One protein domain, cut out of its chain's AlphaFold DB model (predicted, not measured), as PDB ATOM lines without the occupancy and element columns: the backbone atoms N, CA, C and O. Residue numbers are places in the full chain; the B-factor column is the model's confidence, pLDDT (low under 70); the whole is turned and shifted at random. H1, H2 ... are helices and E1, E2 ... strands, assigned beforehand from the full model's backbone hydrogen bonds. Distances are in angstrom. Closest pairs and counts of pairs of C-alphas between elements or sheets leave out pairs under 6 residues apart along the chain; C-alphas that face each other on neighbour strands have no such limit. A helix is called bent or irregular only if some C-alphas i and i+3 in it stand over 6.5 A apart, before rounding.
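Overview. This is residues 518 to 699 of the 700 residues of the protein "Hypothetical protein" of Didymodactylos carnosus (UniProt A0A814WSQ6). Four helices, H2, H3, H4 and H5, form an up-and-down bundle, each running against the one before it, and the strand hairpin E5 and E6 reaches out past one end of the bundle, so that the long axis runs from Thr 615 in that hairpin's turn to Ile 699 just after H5. The bundle is loose at H4, which meets H3 and H5 with residues 661 to 665 alone; the small hairpin E2 and E3 packs on the side of H2, the pair E1 and E4 sits near the last turns of H2, H1 makes a corner at its first turns, and residues 671 to 676 stick out. The printed part has 182 residues with five named helices and six named strands, in the order H1 H2 E1 E2 E3 E4 E5 E6 H3 H4 H5; the three sheets, E1 - E4, E2 - E3 and E5 - E6, are antiparallel, and the class is mixed, helices and strands. The whole is compact, with a radius of gyration of the C-alphas of 17.0 A, yet elongated in outline, spanning 55 by 33 by 33 A.

Arrangement. H1, residues 522 to 528, and H2, residues 532 to 551, only just touch, with 3 pairs of C-alphas within 8 A, and only at the corner by their tight link; the closest C-alphas are those of Met 528 and Arg 535, 5.4 A apart, and the lines are about perpendicular at 79 degrees. E1, residues 557 to 559, is the antiparallel neighbour of E4, residues 583 to 585, with N 558 and O 584 within hydrogen-bond range at 2.8 A. E2, residues 567 to 569, and E3, residues 575 to 577, form a hairpin, with N 576 and O 568 at 2.8 A. The closest C-alphas of H2 and E3 are those of Lys 541 and Val 575, 6.2 A apart. E5, residues 607 to 612, and E6, residues 617 to 622, form another hairpin, with N 619 and O 610 at 2.8 A. H2 is the hub, touching three helices. H3, residues 626 to 636, touches H2 at a shallow tilt of 15 degrees, opposite ways, the closest C-alphas being those of Ile 546 and Leu 627, 6.3 A apart. H4, residues 652 to 665, touches H3 with residues 662 to 665 alone, at a steep tilt of 39 degrees, opposite ways; Gln 628 and Cys 665 have the closest C-alphas, 5.5 A apart. H5, residues 682 to 697, touches H2 at a shallow tilt of 34.5 degrees, only just short of steep, opposite ways, with the C-alphas of Glu 540 and Gln 689 closest at 5.5 A. H4 and H5 only just touch, with 3 pairs of C-alphas within 8 A, the closest being Tyr 661 and Leu 684 at 7.3 A. H2 and H4 are apart. In H1, H2 and H5 every O i to N i+4 pair is within hydrogen-bond range; in H3 5 of 7 are, and in H4 8 of 10.

Along the chain. H1 begins at C-alpha 522, (-4.893, -86.192, -3.623). H2 measures 28.6 A from first to last C-alpha, H5 22.3 A, H4 19.9 A, E5 16.2 A, H3 14.4 A and E6 13.4 A. H4 is irregular: C-alphas 653 and 656 are 7.9 A apart. H5 ends at C-alpha 697, (-4.535, -85.260, -29.834).

Size, cuts and confidence. The two C-alphas farthest apart, those of Thr 615 and Ile 699, lie 55.4 A from each other. The printed part has no cut. The links E4 to E5, H3 to H4 and H4 to H5 are long. Mean pLDDT of the printed part is 78.5, with values under 70 at residues 586 to 593, 637 to 644, 668 to 684 and 698 to 699.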
ATOM      1  N   PRO A 518     -11.426 -80.308  -6.000       91.25
ATOM      2  CA  PRO A 518     -10.347 -79.319  -5.938       91.25
ATOM      3  C   PRO A 518      -9.082 -79.804  -6.657       91.25
ATOM      4  O   PRO A 518      -8.704 -80.974  -6.523       91.25
ATOM      5  N   LEU A 519      -8.400 -78.929  -7.404       90.75
ATOM      6  CA  LEU A 519      -7.216 -79.320  -8.181       90.75
ATOM      7  C   LEU A 519      -6.026 -79.731  -7.296       90.75
ATOM      8  O   LEU A 519      -5.207 -80.543  -7.721       90.75
ATOM      9  N   ASN A 520      -5.961 -79.247  -6.051       87.38
ATOM     10  CA  ASN A 520      -4.998 -79.700  -5.039       87.38
ATOM     11  C   ASN A 520      -5.391 -81.019  -4.333       87.38
ATOM     12  O   ASN A 520      -4.716 -81.441  -3.396       87.38
ATOM     13  N   SER A 521      -6.490 -81.672  -4.726       88.69
ATOM     14  CA  SER A 521      -6.908 -82.935  -4.111       88.69
ATOM     15  C   SER A 521      -5.938 -84.076  -4.434       88.69
ATOM     16  O   SER A 521      -5.472 -84.223  -5.567       88.69
ATOM     17  N   LYS A 522      -5.734 -84.984  -3.468       86.44
ATOM     18  CA  LYS A 522      -4.893 -86.192  -3.623       86.44
ATOM     19  C   LYS A 522      -5.307 -87.099  -4.791       86.44
ATOM     20  O   LYS A 522      -4.539 -87.962  -5.210       86.44
ATOM     21  N   GLN A 523      -6.530 -86.948  -5.301       86.81
ATOM     22  CA  GLN A 523      -7.006 -87.637  -6.498       86.81
ATOM     23  C   GLN A 523      -6.436 -87.009  -7.774       86.81
ATOM     24  O   GLN A 523      -5.935 -87.745  -8.623       86.81
ATOM     25  N   ILE A 524      -6.492 -85.681  -7.908       86.62
ATOM     26  CA  ILE A 524      -5.998 -84.960  -9.089       86.62
ATOM     27  C   ILE A 524      -4.465 -84.906  -9.083       86.62
ATOM     28  O   ILE A 524      -3.856 -85.244 -10.095       86.62
ATOM     29  N   GLU A 525      -3.838 -84.654  -7.934       84.94
ATOM     30  CA  GLU A 525      -2.391 -84.795  -7.694       84.94
ATOM     31  C   GLU A 525      -1.858 -86.139  -8.246       84.94
ATOM     32  O   GLU A 525      -1.026 -86.180  -9.158       84.94
ATOM     33  N   LYS A 526      -2.437 -87.268  -7.805       85.56
ATOM     34  CA  LYS A 526      -2.099 -88.620  -8.297       85.56
ATOM     35  C   LYS A 526      -2.425 -88.869  -9.773       85.56
ATOM     36  O   LYS A 526      -1.981 -89.881 -10.315       85.56
ATOM     37  N   GLN A 527      -3.215 -88.024 -10.435       84.56
ATOM     38  CA  GLN A 527      -3.400 -88.082 -11.888       84.56
ATOM     39  C   GLN A 527      -2.343 -87.255 -12.629       84.56
ATOM     40  O   GLN A 527      -1.840 -87.723 -13.650       84.56
ATOM     41  N   MET A 528      -1.955 -86.093 -12.097       84.75
ATOM     42  CA  MET A 528      -0.950 -85.195 -12.682       84.75
ATOM     43  C   MET A 528       0.485 -85.733 -12.565       84.75
ATOM     44  O   MET A 528       1.296 -85.534 -13.472       84.75
ATOM     45  N   HIS A 529       0.799 -86.492 -11.511       82.25
ATOM     46  CA  HIS A 529       2.094 -87.177 -11.402       82.25
ATOM     47  C   HIS A 529       2.245 -88.391 -12.334       82.25
ATOM     48  O   HIS A 529       3.372 -88.811 -12.577       82.25
ATOM     49  N   LYS A 530       1.157 -88.966 -12.876       81.56
ATOM     50  CA  LYS A 530       1.258 -90.170 -13.726       81.56
ATOM     51  C   LYS A 530       1.984 -89.902 -15.040       81.56
ATOM     52  O   LYS A 530       2.795 -90.725 -15.449       81.56
ATOM     53  N   THR A 531       1.658 -88.803 -15.720       84.38
ATOM     54  CA  THR A 531       2.186 -88.496 -17.054       84.38
ATOM     55  C   THR A 531       2.179 -86.996 -17.339       84.38
ATOM     56  O   THR A 531       1.214 -86.295 -17.034       84.38
ATOM     57  N   TRP A 532       3.226 -86.518 -18.020       84.12
ATOM     58  CA  TRP A 532       3.348 -85.131 -18.490       84.12
ATOM     59  C   TRP A 532       2.105 -84.634 -19.245       84.12
ATOM     60  O   TRP A 532       1.600 -83.550 -18.963       84.12
ATOM     61  N   TYR A 533       1.551 -85.454 -20.148       82.81
ATOM     62  CA  TYR A 533       0.405 -85.057 -20.973       82.81
ATOM     63  C   TYR A 533      -0.853 -84.707 -20.159       82.81
ATOM     64  O   TYR A 533      -1.681 -83.936 -20.632       82.81
ATOM     65  N   LYS A 534      -1.010 -85.223 -18.928       86.50
ATOM     66  CA  LYS A 534      -2.141 -84.852 -18.059       86.50
ATOM     67  C   LYS A 534      -1.968 -83.466 -17.459       86.50
ATOM     68  O   LYS A 534      -2.950 -82.741 -17.342       86.50
ATOM     69  N   ARG A 535      -0.723 -83.074 -17.170       88.19
ATOM     70  CA  ARG A 535      -0.384 -81.711 -16.743       88.19
ATOM     71  C   ARG A 535      -0.592 -80.710 -17.880       88.19
ATOM     72  O   ARG A 535      -1.166 -79.655 -17.651       88.19
ATOM     73  N   VAL A 536      -0.236 -81.096 -19.109       88.19
ATOM     74  CA  VAL A 536      -0.535 -80.343 -20.344       88.19
ATOM     75  C   VAL A 536      -2.044 -80.188 -20.574       88.19
ATOM     76  O   VAL A 536      -2.502 -79.077 -20.812       88.19
ATOM     77  N   TRP A 537      -2.826 -81.265 -20.446       89.56
ATOM     78  CA  TRP A 537      -4.291 -81.213 -20.548       89.56
ATOM     79  C   TRP A 537      -4.922 -80.301 -19.483       89.56
ATOM     80  O   TRP A 537      -5.763 -79.464 -19.802       89.56
ATOM     81  N   LEU A 538      -4.479 -80.396 -18.224       90.50
ATOM     82  CA  LEU A 538      -4.977 -79.512 -17.167       90.50
ATOM     83  C   LEU A 538      -4.561 -78.052 -17.407       90.50
ATOM     84  O   LEU A 538      -5.359 -77.151 -17.173       90.50
ATOM     85  N   ALA A 539      -3.348 -77.804 -17.906       91.44
ATOM     86  CA  ALA A 539      -2.898 -76.465 -18.278       91.44
ATOM     87  C   ALA A 539      -3.733 -75.865 -19.421       91.44
ATOM     88  O   ALA A 539      -4.055 -74.683 -19.382       91.44
ATOM     89  N   GLU A 540      -4.143 -76.671 -20.399       90.50
ATOM     90  CA  GLU A 540      -5.044 -76.261 -21.480       90.50
ATOM     91  C   GLU A 540      -6.442 -75.894 -20.955       90.50
ATOM     92  O   GLU A 540      -6.928 -74.797 -21.230       90.50
ATOM     93  N   LYS A 541      -7.028 -76.719 -20.081       91.56
ATOM     94  CA  LYS A 541      -8.309 -76.411 -19.414       91.56
ATOM     95  C   LYS A 541      -8.228 -75.246 -18.413       91.56
ATOM     96  O   LYS A 541      -9.241 -74.607 -18.133       91.56
ATOM     97  N   LEU A 542      -7.035 -74.917 -17.912       92.88
ATOM     98  CA  LEU A 542      -6.780 -73.687 -17.155       92.88
ATOM     99  C   LEU A 542      -6.701 -72.447 -18.064       92.88
ATOM    100  O   LEU A 542      -7.168 -71.388 -17.659       92.88
ATOM    101  N   LEU A 543      -6.177 -72.559 -19.291       91.38
ATOM    102  CA  LEU A 543      -6.209 -71.461 -20.270       91.38
ATOM    103  C   LEU A 543      -7.638 -71.170 -20.760       91.38
ATOM    104  O   LEU A 543      -7.997 -69.998 -20.866       91.38
ATOM    105  N   ASP A 544      -8.472 -72.200 -20.958       89.69
ATOM    106  CA  ASP A 544      -9.917 -72.036 -21.210       89.69
ATOM    107  C   ASP A 544     -10.590 -71.187 -20.124       89.69
ATOM    108  O   ASP A 544     -11.365 -70.277 -20.423       89.69
ATOM    109  N   LEU A 545     -10.296 -71.467 -18.848       90.88
ATOM    110  CA  LEU A 545     -10.848 -70.705 -17.730       90.88
ATOM    111  C   LEU A 545     -10.429 -69.226 -17.796       90.88
ATOM    112  O   LEU A 545     -11.274 -68.355 -17.598       90.88
ATOM    113  N   ILE A 546      -9.168 -68.930 -18.129       90.25
ATOM    114  CA  ILE A 546      -8.688 -67.547 -18.275       90.25
ATOM    115  C   ILE A 546      -9.351 -66.830 -19.459       90.25
ATOM    116  O   ILE A 546      -9.810 -65.706 -19.274       90.25
ATOM    117  N   ASP A 547      -9.481 -67.453 -20.641       86.62
ATOM    118  CA  ASP A 547     -10.227 -66.839 -21.759       86.62
ATOM    119  C   ASP A 547     -11.682 -66.559 -21.365       86.62
ATOM    120  O   ASP A 547     -12.235 -65.500 -21.671       86.62
ATOM    121  N   ASN A 548     -12.301 -67.488 -20.635       85.12
ATOM    122  CA  ASN A 548     -13.673 -67.329 -20.183       85.12
ATOM    123  C   ASN A 548     -13.818 -66.154 -19.199       85.12
ATOM    124  O   ASN A 548     -14.707 -65.327 -19.413       85.12
ATOM    125  N   ILE A 549     -12.934 -66.034 -18.204       84.69
ATOM    126  CA  ILE A 549     -12.904 -64.930 -17.225       84.69
ATOM    127  C   ILE A 549     -12.614 -63.577 -17.899       84.69
ATOM    128  O   ILE A 549     -13.335 -62.606 -17.656       84.69
ATOM    129  N   ASP A 550     -11.589 -63.508 -18.753       82.62
ATOM    130  CA  ASP A 550     -11.116 -62.247 -19.335       82.62
ATOM    131  C   ASP A 550     -12.047 -61.726 -20.449       82.62
ATOM    132  O   ASP A 550     -12.206 -60.510 -20.575       82.62
ATOM    133  N   ASN A 551     -12.681 -62.614 -21.238       78.88
ATOM    134  CA  ASN A 551     -13.407 -62.247 -22.468       78.88
ATOM    135  C   ASN A 551     -14.933 -62.493 -22.460       78.88
ATOM    136  O   ASN A 551     -15.606 -62.072 -23.402       78.88
ATOM    137  N   SER A 552     -15.519 -63.166 -21.456       74.81
ATOM    138  CA  SER A 552     -16.973 -63.484 -21.461       74.81
ATOM    139  C   SER A 552     -17.841 -62.526 -20.637       74.81
ATOM    140  O   SER A 552     -19.062 -62.696 -20.573       74.81
ATOM    141  N   LEU A 553     -17.217 -61.531 -20.003       73.19
ATOM    142  CA  LEU A 553     -17.831 -60.567 -19.092       73.19
ATOM    143  C   LEU A 553     -17.712 -59.138 -19.657       73.19
ATOM    144  O   LEU A 553     -16.839 -58.846 -20.468       73.19
ATOM    145  N   HIS A 554     -18.591 -58.224 -19.229       71.44
ATOM    146  CA  HIS A 554     -18.585 -56.825 -19.704       71.44
ATOM    147  C   HIS A 554     -17.435 -55.970 -19.128       71.44
ATOM    148  O   HIS A 554     -17.156 -54.890 -19.643       71.44
ATOM    149  N   GLN A 555     -16.790 -56.450 -18.065       71.12
ATOM    150  CA  GLN A 555     -15.545 -55.949 -17.480       71.12
ATOM    151  C   GLN A 555     -14.708 -57.172 -17.089       71.12
ATOM    152  O   GLN A 555     -15.277 -58.210 -16.747       71.12
ATOM    153  N   THR A 556     -13.380 -57.062 -17.120       74.62
ATOM    154  CA  THR A 556     -12.484 -58.147 -16.697       74.62
ATOM    155  C   THR A 556     -12.638 -58.398 -15.196       74.62
ATOM    156  O   THR A 556     -12.464 -57.484 -14.389       74.62
ATOM    157  N   LEU A 557     -12.960 -59.638 -14.825       82.06
ATOM    158  CA  LEU A 557     -12.946 -60.083 -13.434       82.06
ATOM    159  C   LEU A 557     -11.513 -60.494 -13.075       82.06
ATOM    160  O   LEU A 557     -10.961 -61.425 -13.652       82.06
ATOM    161  N   HIS A 558     -10.889 -59.797 -12.135       85.19
ATOM    162  CA  HIS A 558      -9.544 -60.101 -11.655       85.19
ATOM    163  C   HIS A 558      -9.609 -61.136 -10.544       85.19
ATOM    164  O   HIS A 558     -10.287 -60.918  -9.541       85.19
ATOM    165  N   PHE A 559      -8.890 -62.243 -10.708       88.69
ATOM    166  CA  PHE A 559      -8.796 -63.278  -9.685       88.69
ATOM    167  C   PHE A 559      -7.468 -63.138  -8.941       88.69
ATOM    168  O   PHE A 559      -6.408 -63.431  -9.493       88.69
ATOM    169  N   CYS A 560      -7.528 -62.618  -7.712       87.44
ATOM    170  CA  CYS A 560      -6.341 -62.195  -6.968       87.44
ATOM    171  C   CYS A 560      -5.753 -63.278  -6.049       87.44
ATOM    172  O   CYS A 560      -4.731 -63.023  -5.427       87.44
ATOM    173  N   ASP A 561      -6.348 -64.471  -5.964       89.12
ATOM    174  CA  ASP A 561      -5.880 -65.580  -5.116       89.12
ATOM    175  C   ASP A 561      -5.801 -66.885  -5.935       89.12
ATOM    176  O   ASP A 561      -6.631 -67.795  -5.827       89.12
ATOM    177  N   MET A 562      -4.821 -66.936  -6.841       89.06
ATOM    178  CA  MET A 562      -4.668 -67.971  -7.865       89.06
ATOM    179  C   MET A 562      -3.908 -69.183  -7.318       89.06
ATOM    180  O   MET A 562      -2.710 -69.368  -7.551       89.06
ATOM    181  N   LYS A 563      -4.629 -70.063  -6.620       87.75
ATOM    182  CA  LYS A 563      -4.104 -71.343  -6.119       87.75
ATOM    183  C   LYS A 563      -4.986 -72.528  -6.506       87.75
ATOM    184  O   LYS A 563      -6.204 -72.411  -6.574       87.75
ATOM    185  N   LEU A 564      -4.376 -73.708  -6.670       88.81
ATOM    186  CA  LEU A 564      -5.073 -74.964  -7.014       88.81
ATOM    187  C   LEU A 564      -6.138 -75.403  -5.986       88.81
ATOM    188  O   LEU A 564      -6.957 -76.264  -6.295       88.81
ATOM    189  N   ALA A 565      -6.140 -74.831  -4.779       86.88
ATOM    190  CA  ALA A 565      -7.202 -75.026  -3.790       86.88
ATOM    191  C   ALA A 565      -8.503 -74.273  -4.146       86.88
ATOM    192  O   ALA A 565      -9.589 -74.767  -3.862       86.88
ATOM    193  N   ASN A 566      -8.393 -73.117  -4.811       90.94
ATOM    194  CA  ASN A 566      -9.525 -72.275  -5.209       90.94
ATOM    195  C   ASN A 566     -10.042 -72.609  -6.620       90.94
ATOM    196  O   ASN A 566     -10.856 -71.875  -7.175       90.94
ATOM    197  N   LEU A 567      -9.556 -73.694  -7.226       92.62
ATOM    198  CA  LEU A 567      -9.910 -74.137  -8.571       92.62
ATOM    199  C   LEU A 567     -10.435 -75.569  -8.494       92.62
ATOM    200  O   LEU A 567      -9.827 -76.422  -7.846       92.62
ATOM    201  N   GLY A 568     -11.568 -75.832  -9.140       92.81
ATOM    202  CA  GLY A 568     -12.250 -77.121  -9.091       92.81
ATOM    203  C   GLY A 568     -12.514 -77.699 -10.474       92.81
ATOM    204  O   GLY A 568     -12.828 -76.966 -11.407       92.81
ATOM    205  N   LEU A 569     -12.405 -79.020 -10.593       92.44
ATOM    206  CA  LEU A 569     -12.700 -79.772 -11.808       92.44
ATOM    207  C   LEU A 569     -14.111 -80.377 -11.742       92.44
ATOM    208  O   LEU A 569     -14.463 -81.017 -10.744       92.44
ATOM    209  N   THR A 570     -14.897 -80.204 -12.804       90.62
ATOM    210  CA  THR A 570     -16.180 -80.898 -13.008       90.62
ATOM    211  C   THR A 570     -15.965 -82.359 -13.427       90.62
ATOM    212  O   THR A 570     -14.862 -82.767 -13.794       90.62
ATOM    213  N   PHE A 571     -17.030 -83.170 -13.426       85.69
ATOM    214  CA  PHE A 571     -16.960 -84.549 -13.932       85.69
ATOM    215  C   PHE A 571     -16.681 -84.623 -15.446       85.69
ATOM    216  O   PHE A 571     -15.991 -85.533 -15.896       85.69
ATOM    217  N   ASP A 572     -17.159 -83.650 -16.227       86.44
ATOM    218  CA  ASP A 572     -16.881 -83.524 -17.665       86.44
ATOM    219  C   ASP A 572     -15.547 -82.810 -17.981       86.44
ATOM    220  O   ASP A 572     -15.229 -82.567 -19.143       86.44
ATOM    221  N   GLY A 573     -14.726 -82.523 -16.961       87.69
ATOM    222  CA  GLY A 573     -13.342 -82.065 -17.123       87.69
ATOM    223  C   GLY A 573     -13.158 -80.560 -17.345       87.69
ATOM    224  O   GLY A 573     -12.070 -80.141 -17.732       87.69
ATOM    225  N   GLN A 574     -14.182 -79.743 -17.092       90.12
ATOM    226  CA  GLN A 574     -14.082 -78.281 -17.103       90.12
ATOM    227  C   GLN A 574     -13.482 -77.783 -15.782       90.12
ATOM    228  O   GLN A 574     -13.799 -78.320 -14.718       90.12
ATOM    229  N   VAL A 575     -12.644 -76.742 -15.823       93.31
ATOM    230  CA  VAL A 575     -12.151 -76.073 -14.608       93.31
ATOM    231  C   VAL A 575     -13.022 -74.852 -14.308       93.31
ATOM    232  O   VAL A 575     -13.290 -74.039 -15.190       93.31
ATOM    233  N   LYS A 576     -13.438 -74.726 -13.049       93.00
ATOM    234  CA  LYS A 576     -14.275 -73.653 -12.501       93.00
ATOM    235  C   LYS A 576     -13.606 -73.009 -11.287       93.00
ATOM    236  O   LYS A 576     -12.795 -73.640 -10.604       93.00
ATOM    237  N   LEU A 577     -13.978 -71.765 -10.999       91.75
ATOM    238  CA  LEU A 577     -13.589 -71.071  -9.772       91.75
ATOM    239  C   LEU A 577     -14.337 -71.695  -8.582       91.75
ATOM    240  O   LEU A 577     -15.562 -71.779  -8.592       91.75
ATOM    241  N   LEU A 578     -13.603 -72.177  -7.578       88.94
ATOM    242  CA  LEU A 578     -14.149 -72.870  -6.401       88.94
ATOM    243  C   LEU A 578     -14.331 -71.942  -5.192       88.94
ATOM    244  O   LEU A 578     -15.169 -72.223  -4.334       88.94
ATOM    245  N   ASP A 579     -13.559 -70.860  -5.141       86.75
ATOM    246  CA  ASP A 579     -13.677 -69.755  -4.190       86.75
ATOM    247  C   ASP A 579     -13.594 -68.432  -4.973       86.75
ATOM    248  O   ASP A 579     -12.865 -68.345  -5.964       86.75
ATOM    249  N   LEU A 580     -14.376 -67.430  -4.570       84.50
ATOM    250  CA  LEU A 580     -14.513 -66.129  -5.239       84.50
ATOM    251  C   LEU A 580     -14.330 -64.950  -4.268       84.50
ATOM    252  O   LEU A 580     -14.511 -63.804  -4.678       84.50
ATOM    253  N   ASP A 581     -13.943 -65.196  -3.011       80.25
ATOM    254  CA  ASP A 581     -13.809 -64.149  -1.986       80.25
ATOM    255  C   ASP A 581     -12.777 -63.070  -2.384       80.25
ATOM    256  O   ASP A 581     -12.889 -61.922  -1.962       80.25
ATOM    257  N   MET A 582     -11.813 -63.428  -3.247       82.25
ATOM    258  CA  MET A 582     -10.758 -62.556  -3.793       82.25
ATOM    259  C   MET A 582     -10.924 -62.282  -5.306       82.25
ATOM    260  O   MET A 582      -9.937 -62.105  -6.032       82.25
ATOM    261  N   ALA A 583     -12.163 -62.295  -5.815       83.88
ATOM    262  CA  ALA A 583     -12.495 -62.000  -7.213       83.88
ATOM    263  C   ALA A 583     -13.115 -60.593  -7.363       83.88
ATOM    264  O   ALA A 583     -14.194 -60.323  -6.835       83.88
ATOM    265  N   HIS A 584     -12.459 -59.684  -8.096       78.31
ATOM    266  CA  HIS A 584     -12.798 -58.250  -8.124       78.31
ATOM    267  C   HIS A 584     -12.789 -57.655  -9.541       78.31
ATOM    268  O   HIS A 584     -11.909 -57.949 -10.340       78.31
ATOM    269  N   PHE A 585     -13.709 -56.739  -9.847       77.44
ATOM    270  CA  PHE A 585     -13.594 -55.859 -11.025       77.44
ATOM    271  C   PHE A 585     -12.670 -54.666 -10.719       77.44
ATOM    272  O   PHE A 585     -12.517 -54.316  -9.551       77.44
ATOM    273  N   ASP A 586     -12.098 -54.005 -11.740       66.25
ATOM    274  CA  ASP A 586     -11.041 -52.970 -11.602       66.25
ATOM    275  C   ASP A 586     -11.266 -51.947 -10.464       66.25
ATOM    276  O   ASP A 586     -10.344 -51.623  -9.721       66.25
ATOM    277  N   ARG A 587     -12.505 -51.461 -10.301       60.56
ATOM    278  CA  ARG A 587     -12.900 -50.430  -9.310       60.56
ATOM    279  C   ARG A 587     -13.222 -50.953  -7.906       60.56
ATOM    280  O   ARG A 587     -13.699 -50.199  -7.069       60.56
ATOM    281  N   HIS A 588     -13.069 -52.253  -7.677       61.19
ATOM    282  CA  HIS A 588     -13.410 -52.918  -6.415       61.19
ATOM    283  C   HIS A 588     -12.250 -53.764  -5.882       61.19
ATOM    284  O   HIS A 588     -12.438 -54.513  -4.924       61.19
ATOM    285  N   ILE A 589     -11.060 -53.664  -6.487       66.12
ATOM    286  CA  ILE A 589      -9.834 -54.206  -5.897       66.12
ATOM    287  C   ILE A 589      -9.443 -53.271  -4.735       66.12
ATOM    288  O   ILE A 589      -9.322 -52.069  -4.987       66.12
ATOM    289  N   PRO A 590      -9.197 -53.758  -3.500       65.12
ATOM    290  CA  PRO A 590      -8.878 -52.919  -2.327       65.12
ATOM    291  C   PRO A 590      -7.541 -52.147  -2.364       65.12
ATOM    292  O   PRO A 590      -6.995 -51.810  -1.322       65.12
ATOM    293  N   ILE A 591      -7.002 -51.886  -3.555       66.69
ATOM    294  CA  ILE A 591      -5.783 -51.117  -3.827       66.69
ATOM    295  C   ILE A 591      -6.094 -49.614  -3.966       66.69
ATOM    296  O   ILE A 591      -5.251 -48.773  -3.660       66.69
ATOM    297  N   GLU A 592      -7.277 -49.247  -4.471       61.44
ATOM    298  CA  GLU A 592      -7.578 -47.856  -4.842       61.44
ATOM    299  C   GLU A 592      -7.549 -46.906  -3.625       61.44
ATOM    300  O   GLU A 592      -8.056 -47.212  -2.550       61.44
ATOM    301  N   MET A 593      -6.930 -45.735  -3.810       63.97
ATOM    302  CA  MET A 593      -6.674 -44.701  -2.791       63.97
ATOM    303  C   MET A 593      -5.666 -45.021  -1.672       63.97
ATOM    304  O   MET A 593      -5.363 -44.093  -0.911       63.97
ATOM    305  N   MET A 594      -5.096 -46.231  -1.592       76.81
ATOM    306  CA  MET A 594      -3.968 -46.507  -0.686       76.81
ATOM    307  C   MET A 594      -2.764 -45.607  -1.008       76.81
ATOM    308  O   MET A 594      -2.484 -45.333  -2.176       76.81
ATOM    309  N   ASN A 595      -2.047 -45.150   0.025       89.06
ATOM    310  CA  ASN A 595      -0.816 -44.373  -0.139       89.06
ATOM    311  C   ASN A 595       0.371 -45.304  -0.456       89.06
ATOM    312  O   ASN A 595       0.467 -46.389   0.112       89.06
ATOM    313  N   CYS A 596       1.286 -44.880  -1.330       89.69
ATOM    314  CA  CYS A 596       2.377 -45.716  -1.844       89.69
ATOM    315  C   CYS A 596       3.638 -44.917  -2.208       89.69
ATOM    316  O   CYS A 596       3.565 -43.757  -2.610       89.69
ATOM    317  N   SER A 597       4.800 -45.574  -2.133       88.25
ATOM    318  CA  SER A 597       6.104 -45.063  -2.593       88.25
ATOM    319  C   SER A 597       6.639 -45.820  -3.819       88.25
ATOM    320  O   SER A 597       7.326 -45.247  -4.678       88.25
ATOM    321  N   THR A 598       6.320 -47.111  -3.895       86.62
ATOM    322  CA  THR A 598       6.747 -48.112  -4.881       86.62
ATOM    323  C   THR A 598       5.527 -48.809  -5.493       86.62
ATOM    324  O   THR A 598       4.402 -48.591  -5.056       86.62
ATOM    325  N   HIS A 599       5.704 -49.609  -6.547       84.69
ATOM    326  CA  HIS A 599       4.579 -50.346  -7.146       84.69
ATOM    327  C   HIS A 599       4.193 -51.573  -6.309       84.69
ATOM    328  O   HIS A 599       3.037 -51.979  -6.281       84.69
ATOM    329  N   GLU A 600       5.165 -52.117  -5.592       84.06
ATOM    330  CA  GLU A 600       5.057 -53.244  -4.684       84.06
ATOM    331  C   GLU A 600       4.077 -52.943  -3.535       84.06
ATOM    332  O   GLU A 600       3.267 -53.808  -3.199       84.06
ATOM    333  N   ASP A 601       4.054 -51.701  -3.031       84.94
ATOM    334  CA  ASP A 601       3.091 -51.215  -2.024       84.94
ATOM    335  C   ASP A 601       1.621 -51.325  -2.486       84.94
ATOM    336  O   ASP A 601       0.713 -51.404  -1.665       84.94
ATOM    337  N   CYS A 602       1.375 -51.349  -3.801       85.38
ATOM    338  CA  CYS A 602       0.045 -51.446  -4.403       85.38
ATOM    339  C   CYS A 602      -0.348 -52.895  -4.740       85.38
ATOM    340  O   CYS A 602      -1.056 -53.122  -5.723       85.38
ATOM    341  N   SER A 603       0.131 -53.885  -3.984       83.94
ATOM    342  CA  SER A 603      -0.150 -55.307  -4.231       83.94
ATOM    343  C   SER A 603      -1.259 -55.840  -3.321       83.94
ATOM    344  O   SER A 603      -1.180 -55.725  -2.102       83.94
ATOM    345  N   TYR A 604      -2.264 -56.487  -3.911       84.75
ATOM    346  CA  TYR A 604      -3.346 -57.174  -3.203       84.75
ATOM    347  C   TYR A 604      -3.339 -58.656  -3.584       84.75
ATOM    348  O   TYR A 604      -3.777 -59.020  -4.676       84.75
ATOM    349  N   PHE A 605      -2.798 -59.500  -2.699       87.31
ATOM    350  CA  PHE A 605      -2.487 -60.905  -2.993       87.31
ATOM    351  C   PHE A 605      -1.695 -61.027  -4.318       87.31
ATOM    352  O   PHE A 605      -0.616 -60.445  -4.430       87.31
ATOM    353  N   ASP A 606      -2.213 -61.722  -5.333       86.88
ATOM    354  CA  ASP A 606      -1.570 -61.878  -6.647       86.88
ATOM    355  C   ASP A 606      -1.822 -60.701  -7.617       86.88
ATOM    356  O   ASP A 606      -1.263 -60.653  -8.717       86.88
ATOM    357  N   CYS A 607      -2.663 -59.733  -7.245       86.38
ATOM    358  CA  CYS A 607      -2.971 -58.554  -8.051       86.38
ATOM    359  C   CYS A 607      -2.001 -57.400  -7.748       86.38
ATOM    360  O   CYS A 607      -2.183 -56.658  -6.787       86.38
ATOM    361  N   SER A 608      -0.987 -57.205  -8.597       85.88
ATOM    362  CA  SER A 608      -0.051 -56.072  -8.498       85.88
ATOM    363  C   SER A 608      -0.629 -54.817  -9.164       85.88
ATOM    364  O   SER A 608      -0.985 -54.864 -10.343       85.88
ATOM    365  N   GLY A 609      -0.703 -53.693  -8.450       83.69
ATOM    366  CA  GLY A 609      -1.192 -52.393  -8.930       83.69
ATOM    367  C   GLY A 609      -0.086 -51.376  -9.242       83.69
ATOM    368  O   GLY A 609       1.066 -51.545  -8.852       83.69
ATOM    369  N   TYR A 610      -0.426 -50.295  -9.950       84.50
ATOM    370  CA  TYR A 610       0.499 -49.176 -10.179       84.50
ATOM    371  C   TYR A 610       0.412 -48.128  -9.063       84.50
ATOM    372  O   TYR A 610      -0.663 -47.601  -8.789       84.50
ATOM    373  N   CYS A 611       1.559 -47.722  -8.515       86.69
ATOM    374  CA  CYS A 611       1.665 -46.499  -7.712       86.69
ATOM    375  C   CYS A 611       1.896 -45.274  -8.603       86.69
ATOM    376  O   CYS A 611       2.919 -45.205  -9.297       86.69
ATOM    377  N   ASP A 612       1.006 -44.278  -8.557       86.81
ATOM    378  CA  ASP A 612       1.305 -42.962  -9.119       86.81
ATOM    379  C   ASP A 612       2.191 -42.173  -8.152       86.81
ATOM    380  O   ASP A 612       1.747 -41.580  -7.169       86.81
ATOM    381  N   ARG A 613       3.478 -42.102  -8.493       86.50
ATOM    382  CA  ARG A 613       4.489 -41.399  -7.700       86.50
ATOM    383  C   ARG A 613       4.284 -39.876  -7.648       86.50
ATOM    384  O   ARG A 613       4.970 -39.233  -6.859       86.50
ATOM    385  N   LYS A 614       3.374 -39.285  -8.441       89.00
ATOM    386  CA  LYS A 614       3.006 -37.858  -8.331       89.00
ATOM    387  C   LYS A 614       1.986 -37.597  -7.228       89.00
ATOM    388  O   LYS A 614       2.147 -36.633  -6.489       89.00
ATOM    389  N   THR A 615       0.954 -38.430  -7.128       89.50
ATOM    390  CA  THR A 615      -0.067 -38.339  -6.070       89.50
ATOM    391  C   THR A 615       0.290 -39.134  -4.812       89.50
ATOM    392  O   THR A 615      -0.380 -38.969  -3.799       89.50
ATOM    393  N   GLN A 616       1.341 -39.969  -4.869       90.50
ATOM    394  CA  GLN A 616       1.706 -40.959  -3.844       90.50
ATOM    395  C   GLN A 616       0.543 -41.915  -3.525       90.50
ATOM    396  O   GLN A 616       0.398 -42.363  -2.390       90.50
ATOM    397  N   LYS A 617      -0.300 -42.218  -4.525       88.25
ATOM    398  CA  LYS A 617      -1.467 -43.099  -4.383       88.25
ATOM    399  C   LYS A 617      -1.509 -44.210  -5.421       88.25
ATOM    400  O   LYS A 617      -1.092 -44.046  -6.569       88.25
ATOM    401  N   CYS A 618      -2.048 -45.347  -5.003       85.31
ATOM    402  CA  CYS A 618      -2.273 -46.491  -5.863       85.31
ATOM    403  C   CYS A 618      -3.437 -46.243  -6.831       85.31
ATOM    404  O   CYS A 618      -4.526 -45.807  -6.448       85.31
ATOM    405  N   HIS A 619      -3.198 -46.551  -8.103       80.19
ATOM    406  CA  HIS A 619      -4.168 -46.475  -9.187       80.19
ATOM    407  C   HIS A 619      -4.937 -47.799  -9.289       80.19
ATOM    408  O   HIS A 619      -4.336 -48.872  -9.264       80.19
ATOM    409  N   SER A 620      -6.244 -47.733  -9.545       70.88
ATOM    410  CA  SER A 620      -7.150 -48.862  -9.855       70.88
ATOM    411  C   SER A 620      -6.829 -49.670 -11.129       70.88
ATOM    412  O   SER A 620      -7.676 -50.398 -11.638       70.88
ATOM    413  N   ARG A 621      -5.613 -49.565 -11.684       73.25
ATOM    414  CA  ARG A 621      -5.160 -50.370 -12.828       73.25
ATOM    415  C   ARG A 621      -4.023 -51.292 -12.396       73.25
ATOM    416  O   ARG A 621      -3.033 -50.836 -11.824       73.25
ATOM    417  N   ARG A 622      -4.150 -52.579 -12.724       79.94
ATOM    418  CA  ARG A 622      -3.121 -53.598 -12.476       79.94
ATOM    419  C   ARG A 622      -1.934 -53.500 -13.440       79.94
ATOM    420  O   ARG A 622      -2.080 -53.083 -14.589       79.94
ATOM    421  N   ILE A 623      -0.779 -53.960 -12.962       81.94
ATOM    422  CA  ILE A 623       0.447 -54.247 -13.721       81.94
ATOM    423  C   ILE A 623       0.339 -55.606 -14.427       81.94
ATOM    424  O   ILE A 623       0.804 -55.750 -15.557       81.94
ATOM    425  N   ASN A 624      -0.251 -56.599 -13.752       82.06
ATOM    426  CA  ASN A 624      -0.398 -57.971 -14.238       82.06
ATOM    427  C   ASN A 624      -1.858 -58.326 -14.581       82.06
ATOM    428  O   ASN A 624      -2.790 -57.702 -14.077       82.06
ATOM    429  N   ASN A 625      -2.063 -59.328 -15.437       84.75
ATOM    430  CA  ASN A 625      -3.375 -59.912 -15.736       84.75
ATOM    431  C   ASN A 625      -3.504 -61.348 -15.193       84.75
ATOM    432  O   ASN A 625      -2.547 -61.925 -14.673       84.75
ATOM    433  N   ASN A 626      -4.698 -61.934 -15.316       88.44
ATOM    434  CA  ASN A 626      -4.991 -63.275 -14.804       88.44
ATOM    435  C   ASN A 626      -4.114 -64.362 -15.468       88.44
ATOM    436  O   ASN A 626      -3.655 -65.278 -14.788       88.44
ATOM    437  N   LEU A 627      -3.801 -64.217 -16.764       89.12
ATOM    438  CA  LEU A 627      -2.888 -65.102 -17.501       89.12
ATOM    439  C   LEU A 627      -1.451 -65.087 -16.944       89.12
ATOM    440  O   LEU A 627      -0.858 -66.145 -16.745       89.12
ATOM    441  N   GLN A 628      -0.899 -63.900 -16.664       87.88
ATOM    442  CA  GLN A 628       0.430 -63.750 -16.057       87.88
ATOM    443  C   GLN A 628       0.494 -64.430 -14.688       87.88
ATOM    444  O   GLN A 628       1.423 -65.196 -14.430       87.88
ATOM    445  N   VAL A 629      -0.530 -64.217 -13.854       88.56
ATOM    446  CA  VAL A 629      -0.639 -64.853 -12.536       88.56
ATOM    447  C   VAL A 629      -0.734 -66.380 -12.656       88.56
ATOM    448  O   VAL A 629       0.000 -67.078 -11.962       88.56
ATOM    449  N   LEU A 630      -1.558 -66.921 -13.565       90.75
ATOM    450  CA  LEU A 630      -1.641 -68.369 -13.810       90.75
ATOM    451  C   LEU A 630      -0.271 -68.959 -14.193       90.75
ATOM    452  O   LEU A 630       0.157 -69.976 -13.638       90.75
ATOM    453  N   CYS A 631       0.435 -68.310 -15.120       89.06
ATOM    454  CA  CYS A 631       1.741 -68.765 -15.588       89.06
ATOM    455  C   CYS A 631       2.832 -68.691 -14.506       89.06
ATOM    456  O   CYS A 631       3.680 -69.580 -14.436       89.06
ATOM    457  N   GLU A 632       2.814 -67.668 -13.648       85.75
ATOM    458  CA  GLU A 632       3.749 -67.531 -12.526       85.75
ATOM    459  C   GLU A 632       3.444 -68.523 -11.389       85.75
ATOM    460  O   GLU A 632       4.329 -69.266 -10.962       85.75
ATOM    461  N   LYS A 633       2.192 -68.556 -10.913       85.62
ATOM    462  CA  LYS A 633       1.785 -69.263  -9.687       85.62
ATOM    463  C   LYS A 633       1.522 -70.750  -9.897       85.62
ATOM    464  O   LYS A 633       1.869 -71.544  -9.029       85.62
ATOM    465  N   ILE A 634       0.926 -71.132 -11.030       89.19
ATOM    466  CA  ILE A 634       0.499 -72.516 -11.283       89.19
ATOM    467  C   ILE A 634       1.447 -73.241 -12.241       89.19
ATOM    468  O   ILE A 634       1.842 -74.373 -11.966       89.19
ATOM    469  N   PHE A 635       1.825 -72.623 -13.366       89.88
ATOM    470  CA  PHE A 635       2.640 -73.320 -14.371       89.88
ATOM    471  C   PHE A 635       4.123 -73.420 -13.986       89.88
ATOM    472  O   PHE A 635       4.692 -74.494 -14.166       89.88
ATOM    473  N   LEU A 636       4.725 -72.347 -13.451       83.38
ATOM    474  CA  LEU A 636       6.152 -72.288 -13.071       83.38
ATOM    475  C   LEU A 636       6.431 -72.419 -11.561       83.38
ATOM    476  O   LEU A 636       7.544 -72.776 -11.186       83.38
ATOM    477  N   ALA A 637       5.461 -72.064 -10.710       69.75
ATOM    478  CA  ALA A 637       5.466 -72.176  -9.243       69.75
ATOM    479  C   ALA A 637       6.829 -71.939  -8.549       69.75
ATOM    480  O   ALA A 637       7.327 -72.777  -7.802       69.75
ATOM    481  N   HIS A 638       7.444 -70.769  -8.743       57.16
ATOM    482  CA  HIS A 638       8.778 -70.485  -8.188       57.16
ATOM    483  C   HIS A 638       8.839 -70.253  -6.659       57.16
ATOM    484  O   HIS A 638       9.919 -69.941  -6.148       57.16
ATOM    485  N   LYS A 639       7.721 -70.406  -5.923       48.84
ATOM    486  CA  LYS A 639       7.685 -70.551  -4.452       48.84
ATOM    487  C   LYS A 639       6.313 -70.981  -3.896       48.84
ATOM    488  O   LYS A 639       5.272 -70.664  -4.459       48.84
ATOM    489  N   GLU A 640       6.370 -71.610  -2.720       46.41
ATOM    490  CA  GLU A 640       5.338 -71.690  -1.662       46.41
ATOM    491  C   GLU A 640       4.166 -72.694  -1.716       46.41
ATOM    492  O   GLU A 640       3.524 -72.830  -0.679       46.41
ATOM    493  N   ASN A 641       3.893 -73.467  -2.781       40.81
ATOM    494  CA  ASN A 641       2.825 -74.502  -2.706       40.81
ATOM    495  C   ASN A 641       3.102 -75.881  -3.339       40.81
ATOM    496  O   ASN A 641       2.330 -76.806  -3.106       40.81
ATOM    497  N   PHE A 642       4.196 -76.055  -4.075       43.88
ATOM    498  CA  PHE A 642       4.738 -77.354  -4.494       43.88
ATOM    499  C   PHE A 642       6.269 -77.235  -4.543       43.88
ATOM    500  O   PHE A 642       6.790 -76.122  -4.645       43.88
ATOM    501  N   ASP A 643       6.986 -78.362  -4.538       50.66
ATOM    502  CA  ASP A 643       8.416 -78.385  -4.897       50.66
ATOM    503  C   ASP A 643       8.646 -78.075  -6.397       50.66
ATOM    504  O   ASP A 643       9.759 -77.732  -6.789       50.66
ATOM    505  N   HIS A 644       7.591 -78.181  -7.222       67.25
ATOM    506  CA  HIS A 644       7.610 -78.083  -8.685       67.25
ATOM    507  C   HIS A 644       6.330 -77.460  -9.270       67.25
ATOM    508  O   HIS A 644       5.230 -77.701  -8.773       67.25
ATOM    509  N   GLY A 645       6.450 -76.710 -10.368       80.50
ATOM    510  CA  GLY A 645       5.311 -76.179 -11.127       80.50
ATOM    511  C   GLY A 645       4.506 -77.247 -11.873       80.50
ATOM    512  O   GLY A 645       5.010 -78.327 -12.188       80.50
ATOM    513  N   LEU A 646       3.247 -76.942 -12.230       87.44
ATOM    514  CA  LEU A 646       2.414 -77.851 -13.036       87.44
ATOM    515  C   LEU A 646       3.116 -78.226 -14.353       87.44
ATOM    516  O   LEU A 646       2.983 -79.355 -14.826       87.44
ATOM    517  N   LEU A 647       3.887 -77.297 -14.927       88.00
ATOM    518  CA  LEU A 647       4.616 -77.487 -16.176       88.00
ATOM    519  C   LEU A 647       6.144 -77.627 -15.989       88.00
ATOM    520  O   LEU A 647       6.893 -77.340 -16.919       88.00
ATOM    521  N   ASP A 648       6.597 -78.136 -14.837       81.88
ATOM    522  CA  ASP A 648       7.983 -78.592 -14.629       81.88
ATOM    523  C   ASP A 648       8.248 -79.986 -15.234       81.88
ATOM    524  O   ASP A 648       7.322 -80.746 -15.525       81.88
ATOM    525  N   ASP A 649       9.526 -80.341 -15.411       81.25
ATOM    526  CA  ASP A 649      10.010 -81.543 -16.120       81.25
ATOM    527  C   ASP A 649       9.555 -81.639 -17.590       81.25
ATOM    528  O   ASP A 649       9.214 -82.713 -18.096       81.25
ATOM    529  N   ILE A 650       9.565 -80.505 -18.302       83.06
ATOM    530  CA  ILE A 650       9.191 -80.432 -19.723       83.06
ATOM    531  C   ILE A 650      10.058 -81.401 -20.556       83.06
ATOM    532  O   ILE A 650      11.284 -81.226 -20.610       83.06
ATOM    533  N   PRO A 651       9.455 -82.370 -21.281       83.25
ATOM    534  CA  PRO A 651      10.184 -83.304 -22.129       83.25
ATOM    535  C   PRO A 651      11.070 -82.595 -23.152       83.25
ATOM    536  O   PRO A 651      10.655 -81.620 -23.780       83.25
ATOM    537  N   PHE A 652      12.269 -83.137 -23.373       81.88
ATOM    538  CA  PHE A 652      13.327 -82.544 -24.202       81.88
ATOM    539  C   PHE A 652      12.831 -81.982 -25.550       81.88
ATOM    540  O   PHE A 652      13.157 -80.855 -25.903       81.88
ATOM    541  N   ARG A 653      11.956 -82.719 -26.256       77.31
ATOM    542  CA  ARG A 653      11.368 -82.326 -27.553       77.31
ATOM    543  C   ARG A 653      10.588 -80.998 -27.525       77.31
ATOM    544  O   ARG A 653      10.485 -80.346 -28.557       77.31
ATOM    545  N   MET A 654      10.023 -80.619 -26.377       74.19
ATOM    546  CA  MET A 654       9.203 -79.411 -26.204       74.19
ATOM    547  C   MET A 654       9.924 -78.285 -25.449       74.19
ATOM    548  O   MET A 654       9.429 -77.158 -25.447       74.19
ATOM    549  N   ASN A 655      11.045 -78.581 -24.780       79.56
ATOM    550  CA  ASN A 655      11.581 -77.738 -23.710       79.56
ATOM    551  C   ASN A 655      11.912 -76.314 -24.182       79.56
ATOM    552  O   ASN A 655      11.341 -75.364 -23.654       79.56
ATOM    553  N   ASP A 656      12.718 -76.150 -25.236       78.69
ATOM    554  CA  ASP A 656      13.121 -74.823 -25.736       78.69
ATOM    555  C   ASP A 656      11.931 -73.932 -26.137       78.69
ATOM    556  O   ASP A 656      11.949 -72.715 -25.936       78.69
ATOM    557  N   VAL A 657      10.875 -74.537 -26.692       80.31
ATOM    558  CA  VAL A 657       9.676 -73.830 -27.162       80.31
ATOM    559  C   VAL A 657       8.773 -73.457 -25.988       80.31
ATOM    560  O   VAL A 657       8.393 -72.293 -25.842       80.31
ATOM    561  N   LEU A 658       8.448 -74.420 -25.121       80.69
ATOM    562  CA  LEU A 658       7.525 -74.195 -24.011       80.69
ATOM    563  C   LEU A 658       8.164 -73.354 -22.897       80.69
ATOM    564  O   LEU A 658       7.533 -72.413 -22.424       80.69
ATOM    565  N   THR A 659       9.431 -73.592 -22.544       82.25
ATOM    566  CA  THR A 659      10.180 -72.769 -21.577       82.25
ATOM    567  C   THR A 659      10.245 -71.306 -22.018       82.25
ATOM    568  O   THR A 659      10.140 -70.403 -21.183       82.25
ATOM    569  N   LYS A 660      10.379 -71.040 -23.325       82.50
ATOM    570  CA  LYS A 660      10.322 -69.681 -23.879       82.50
ATOM    571  C   LYS A 660       8.939 -69.054 -23.687       82.50
ATOM    572  O   LYS A 660       8.863 -67.930 -23.193       82.50
ATOM    573  N   TYR A 661       7.865 -69.759 -24.043       83.56
ATOM    574  CA  TYR A 661       6.505 -69.229 -23.914       83.56
ATOM    575  C   TYR A 661       6.066 -69.048 -22.457       83.56
ATOM    576  O   TYR A 661       5.505 -68.005 -22.138       83.56
ATOM    577  N   LEU A 662       6.396 -69.973 -21.551       83.12
ATOM    578  CA  LEU A 662       6.097 -69.829 -20.121       83.12
ATOM    579  C   LEU A 662       6.818 -68.624 -19.504       83.12
ATOM    580  O   LEU A 662       6.186 -67.837 -18.804       83.12
ATOM    581  N   LYS A 663       8.102 -68.414 -19.832       81.44
ATOM    582  CA  LYS A 663       8.855 -67.222 -19.401       81.44
ATOM    583  C   LYS A 663       8.318 -65.924 -20.009       81.44
ATOM    584  O   LYS A 663       8.388 -64.888 -19.364       81.44
ATOM    585  N   GLN A 664       7.782 -65.951 -21.231       82.75
ATOM    586  CA  GLN A 664       7.086 -64.792 -21.807       82.75
ATOM    587  C   GLN A 664       5.719 -64.549 -21.153       82.75
ATOM    588  O   GLN A 664       5.309 -63.399 -21.026       82.75
ATOM    589  N   CYS A 665       5.037 -65.612 -20.724       84.69
ATOM    590  CA  CYS A 665       3.727 -65.545 -20.095       84.69
ATOM    591  C   CYS A 665       3.787 -64.994 -18.663       84.69
ATOM    592  O   CYS A 665       2.967 -64.157 -18.313       84.69
ATOM    593  N   SER A 666       4.763 -65.411 -17.848       81.94
ATOM    594  CA  SER A 666       4.881 -65.001 -16.436       81.94
ATOM    595  C   SER A 666       5.545 -63.639 -16.204       81.94
ATOM    596  O   SER A 666       5.602 -63.175 -15.070       81.94
ATOM    597  N   LEU A 667       6.060 -62.970 -17.240       74.94
ATOM    598  CA  LEU A 667       6.702 -61.662 -17.085       74.94
ATOM    599  C   LEU A 667       5.663 -60.521 -17.021       74.94
ATOM    600  O   LEU A 667       5.062 -60.202 -18.054       74.94
ATOM    601  N   PRO A 668       5.505 -59.806 -15.885       60.38
ATOM    602  CA  PRO A 668       4.945 -58.456 -15.913       60.38
ATOM    603  C   PRO A 668       5.871 -57.559 -16.751       60.38
ATOM    604  O   PRO A 668       7.096 -57.622 -16.620       60.38
ATOM    605  N   GLY A 669       5.295 -56.752 -17.648       50.25
ATOM    606  CA  GLY A 669       6.017 -56.081 -18.737       50.25
ATOM    607  C   GLY A 669       7.137 -55.143 -18.270       50.25
ATOM    608  O   GLY A 669       6.906 -53.970 -17.976       50.25
ATOM    609  N   ARG A 670       8.375 -55.648 -18.213       38.50
ATOM    610  CA  ARG A 670       9.521 -54.923 -17.643       38.50
ATOM    611  C   ARG A 670      10.050 -53.818 -18.570       38.50
ATOM    612  O   ARG A 670      10.663 -54.096 -19.593       38.50
ATOM    613  N   TYR A 671       9.910 -52.575 -18.099       34.59
ATOM    614  CA  TYR A 671      10.573 -51.339 -18.557       34.59
ATOM    615  C   TYR A 671      10.279 -50.827 -19.984       34.59
ATOM    616  O   TYR A 671      11.026 -51.111 -20.918       34.59
ATOM    617  N   LYS A 672       9.339 -49.868 -20.093       31.08
ATOM    618  CA  LYS A 672       9.647 -48.434 -20.364       31.08
ATOM    619  C   LYS A 672       8.386 -47.595 -20.624       31.08
ATOM    620  O   LYS A 672       7.714 -47.823 -21.622       31.08
ATOM    621  N   THR A 673       8.141 -46.601 -19.760       33.50
ATOM    622  CA  THR A 673       7.662 -45.211 -20.028       33.50
ATOM    623  C   THR A 673       6.665 -44.915 -21.169       33.50
ATOM    624  O   THR A 673       6.592 -43.781 -21.635       33.50
ATOM    625  N   THR A 674       5.880 -45.885 -21.622       30.66
ATOM    626  CA  THR A 674       4.989 -45.761 -22.781       30.66
ATOM    627  C   THR A 674       3.759 -46.627 -22.550       30.66
ATOM    628  O   THR A 674       3.879 -47.762 -22.093       30.66
ATOM    629  N   LEU A 675       2.575 -46.096 -22.861       42.22
ATOM    630  CA  LEU A 675       1.317 -46.843 -22.806       42.22
ATOM    631  C   LEU A 675       1.333 -47.923 -23.896       42.22
ATOM    632  O   LEU A 675       1.155 -47.624 -25.074       42.22
ATOM    633  N   ILE A 676       1.581 -49.168 -23.494       39.88
ATOM    634  CA  ILE A 676       1.666 -50.354 -24.358       39.88
ATOM    635  C   ILE A 676       0.618 -51.383 -23.869       39.88
ATOM    636  O   ILE A 676       0.260 -51.337 -22.688       39.88
ATOM    637  N   PRO A 677       0.025 -52.221 -24.750       36.50
ATOM    638  CA  PRO A 677      -1.245 -52.898 -24.454       36.50
ATOM    639  C   PRO A 677      -1.204 -53.955 -23.342       36.50
ATOM    640  O   PRO A 677      -0.149 -54.413 -22.917       36.50
ATOM    641  N   ASN A 678      -2.404 -54.341 -22.899       39.31
ATOM    642  CA  ASN A 678      -2.654 -55.236 -21.769       39.31
ATOM    643  C   ASN A 678      -1.937 -56.600 -21.887       39.31
ATOM    644  O   ASN A 678      -2.314 -57.424 -22.719       39.31
ATOM    645  N   GLY A 679      -1.006 -56.856 -20.961       46.62
ATOM    646  CA  GLY A 679      -0.515 -58.192 -20.602       46.62
ATOM    647  C   GLY A 679       0.282 -58.941 -21.675       46.62
ATOM    648  O   GLY A 679       0.689 -58.401 -22.705       46.62
ATOM    649  N   ALA A 680       0.505 -60.232 -21.416       51.59
ATOM    650  CA  ALA A 680       0.909 -61.162 -22.461       51.59
ATOM    651  C   ALA A 680      -0.248 -61.303 -23.477       51.59
ATOM    652  O   ALA A 680      -1.402 -61.440 -23.062       51.59
ATOM    653  N   PRO A 681       0.010 -61.236 -24.796       58.09
ATOM    654  CA  PRO A 681      -1.052 -61.058 -25.779       58.09
ATOM    655  C   PRO A 681      -1.929 -62.309 -25.919       58.09
ATOM    656  O   PRO A 681      -1.455 -63.433 -25.779       58.09
ATOM    657  N   ILE A 682      -3.189 -62.119 -26.325       61.38
ATOM    658  CA  ILE A 682      -4.155 -63.201 -26.615       61.38
ATOM    659  C   ILE A 682      -3.592 -64.227 -27.624       61.38
ATOM    660  O   ILE A 682      -3.942 -65.405 -27.585       61.38
ATOM    661  N   SER A 683      -2.673 -63.813 -28.504       64.31
ATOM    662  CA  SER A 683      -1.943 -64.723 -29.393       64.31
ATOM    663  C   SER A 683      -1.034 -65.711 -28.652       64.31
ATOM    664  O   SER A 683      -0.949 -66.852 -29.089       64.31
ATOM    665  N   LEU A 684      -0.399 -65.335 -27.534       69.44
ATOM    666  CA  LEU A 684       0.401 -66.258 -26.718       69.44
ATOM    667  C   LEU A 684      -0.484 -67.336 -26.086       69.44
ATOM    668  O   LEU A 684      -0.166 -68.517 -26.188       69.44
ATOM    669  N   MET A 685      -1.619 -66.932 -25.504       76.62
ATOM    670  CA  MET A 685      -2.602 -67.850 -24.920       76.62
ATOM    671  C   MET A 685      -3.093 -68.869 -25.955       76.62
ATOM    672  O   MET A 685      -3.008 -70.073 -25.726       76.62
ATOM    673  N   ARG A 686      -3.504 -68.396 -27.140       78.44
ATOM    674  CA  ARG A 686      -3.960 -69.257 -28.244       78.44
ATOM    675  C   ARG A 686      -2.854 -70.149 -28.818       78.44
ATOM    676  O   ARG A 686      -3.146 -71.267 -29.221       78.44
ATOM    677  N   LEU A 687      -1.598 -69.692 -28.847       76.06
ATOM    678  CA  LEU A 687      -0.458 -70.520 -29.265       76.06
ATOM    679  C   LEU A 687      -0.166 -71.637 -28.255       76.06
ATOM    680  O   LEU A 687       0.051 -72.776 -28.663       76.06
ATOM    681  N   MET A 688      -0.198 -71.335 -26.952       78.88
ATOM    682  CA  MET A 688      -0.034 -72.340 -25.898       78.88
ATOM    683  C   MET A 688      -1.182 -73.357 -25.915       78.88
ATOM    684  O   MET A 688      -0.916 -74.556 -25.905       78.88
ATOM    685  N   GLN A 689      -2.433 -72.900 -26.039       81.75
ATOM    686  CA  GLN A 689      -3.598 -73.779 -26.177       81.75
ATOM    687  C   GLN A 689      -3.488 -74.678 -27.417       81.75
ATOM    688  O   GLN A 689      -3.552 -75.893 -27.276       81.75
ATOM    689  N   ALA A 690      -3.195 -74.129 -28.601       80.75
ATOM    690  CA  ALA A 690      -3.039 -74.923 -29.824       80.75
ATOM    691  C   ALA A 690      -1.903 -75.967 -29.731       80.75
ATOM    692  O   ALA A 690      -2.043 -77.077 -30.245       80.75
ATOM    693  N   MET A 691      -0.796 -75.649 -29.049       78.06
ATOM    694  CA  MET A 691       0.270 -76.618 -28.753       78.06
ATOM    695  C   MET A 691      -0.207 -77.741 -27.822       78.06
ATOM    696  O   MET A 691       0.103 -78.909 -28.055       78.06
ATOM    697  N   PHE A 692      -0.950 -77.407 -26.765       82.44
ATOM    698  CA  PHE A 692      -1.454 -78.388 -25.803       82.44
ATOM    699  C   PHE A 692      -2.576 -79.259 -26.398       82.44
ATOM    700  O   PHE A 692      -2.610 -80.468 -26.157       82.44
ATOM    701  N   GLU A 693      -3.434 -78.692 -27.247       80.56
ATOM    702  CA  GLU A 693      -4.389 -79.432 -28.079       80.56
ATOM    703  C   GLU A 693      -3.682 -80.391 -29.041       80.56
ATOM    704  O   GLU A 693      -4.104 -81.536 -29.193       80.56
ATOM    705  N   GLN A 694      -2.596 -79.961 -29.692       78.81
ATOM    706  CA  GLN A 694      -1.854 -80.830 -30.605       78.81
ATOM    707  C   GLN A 694      -1.231 -82.019 -29.862       78.81
ATOM    708  O   GLN A 694      -1.392 -83.158 -30.296       78.81
ATOM    709  N   GLU A 695      -0.565 -81.789 -28.727       73.69
ATOM    710  CA  GLU A 695       0.063 -82.879 -27.966       73.69
ATOM    711  C   GLU A 695      -0.945 -83.798 -27.264       73.69
ATOM    712  O   GLU A 695      -0.679 -84.989 -27.124       73.69
ATOM    713  N   THR A 696      -2.126 -83.307 -26.873       73.62
ATOM    714  CA  THR A 696      -3.192 -84.187 -26.355       73.62
ATOM    715  C   THR A 696      -3.798 -85.060 -27.457       73.62
ATOM    716  O   THR A 696      -3.941 -86.265 -27.249       73.62
ATOM    717  N   ARG A 697      -4.055 -84.507 -28.653       75.50
ATOM    718  CA  ARG A 697      -4.535 -85.260 -29.834       75.50
ATOM    719  C   ARG A 697      -3.508 -86.245 -30.409       75.50
ATOM    720  O   ARG A 697      -3.896 -87.203 -31.061       75.50
ATOM    721  N   ASN A 698      -2.208 -86.028 -30.190       69.50
ATOM    722  CA  ASN A 698      -1.144 -86.956 -30.608       69.50
ATOM    723  C   ASN A 698      -1.071 -88.238 -29.746       69.50
ATOM    724  O   ASN A 698      -0.288 -89.136 -30.065       69.50
ATOM    725  N   ILE A 699      -1.797 -88.291 -28.622       60.16
ATOM    726  CA  ILE A 699      -1.679 -89.328 -27.577       60.16
ATOM    727  C   ILE A 699      -3.006 -90.091 -27.368       60.16
ATOM    728  O   ILE A 699      -2.999 -91.161 -26.754       60.16
TER     729      ILE A 699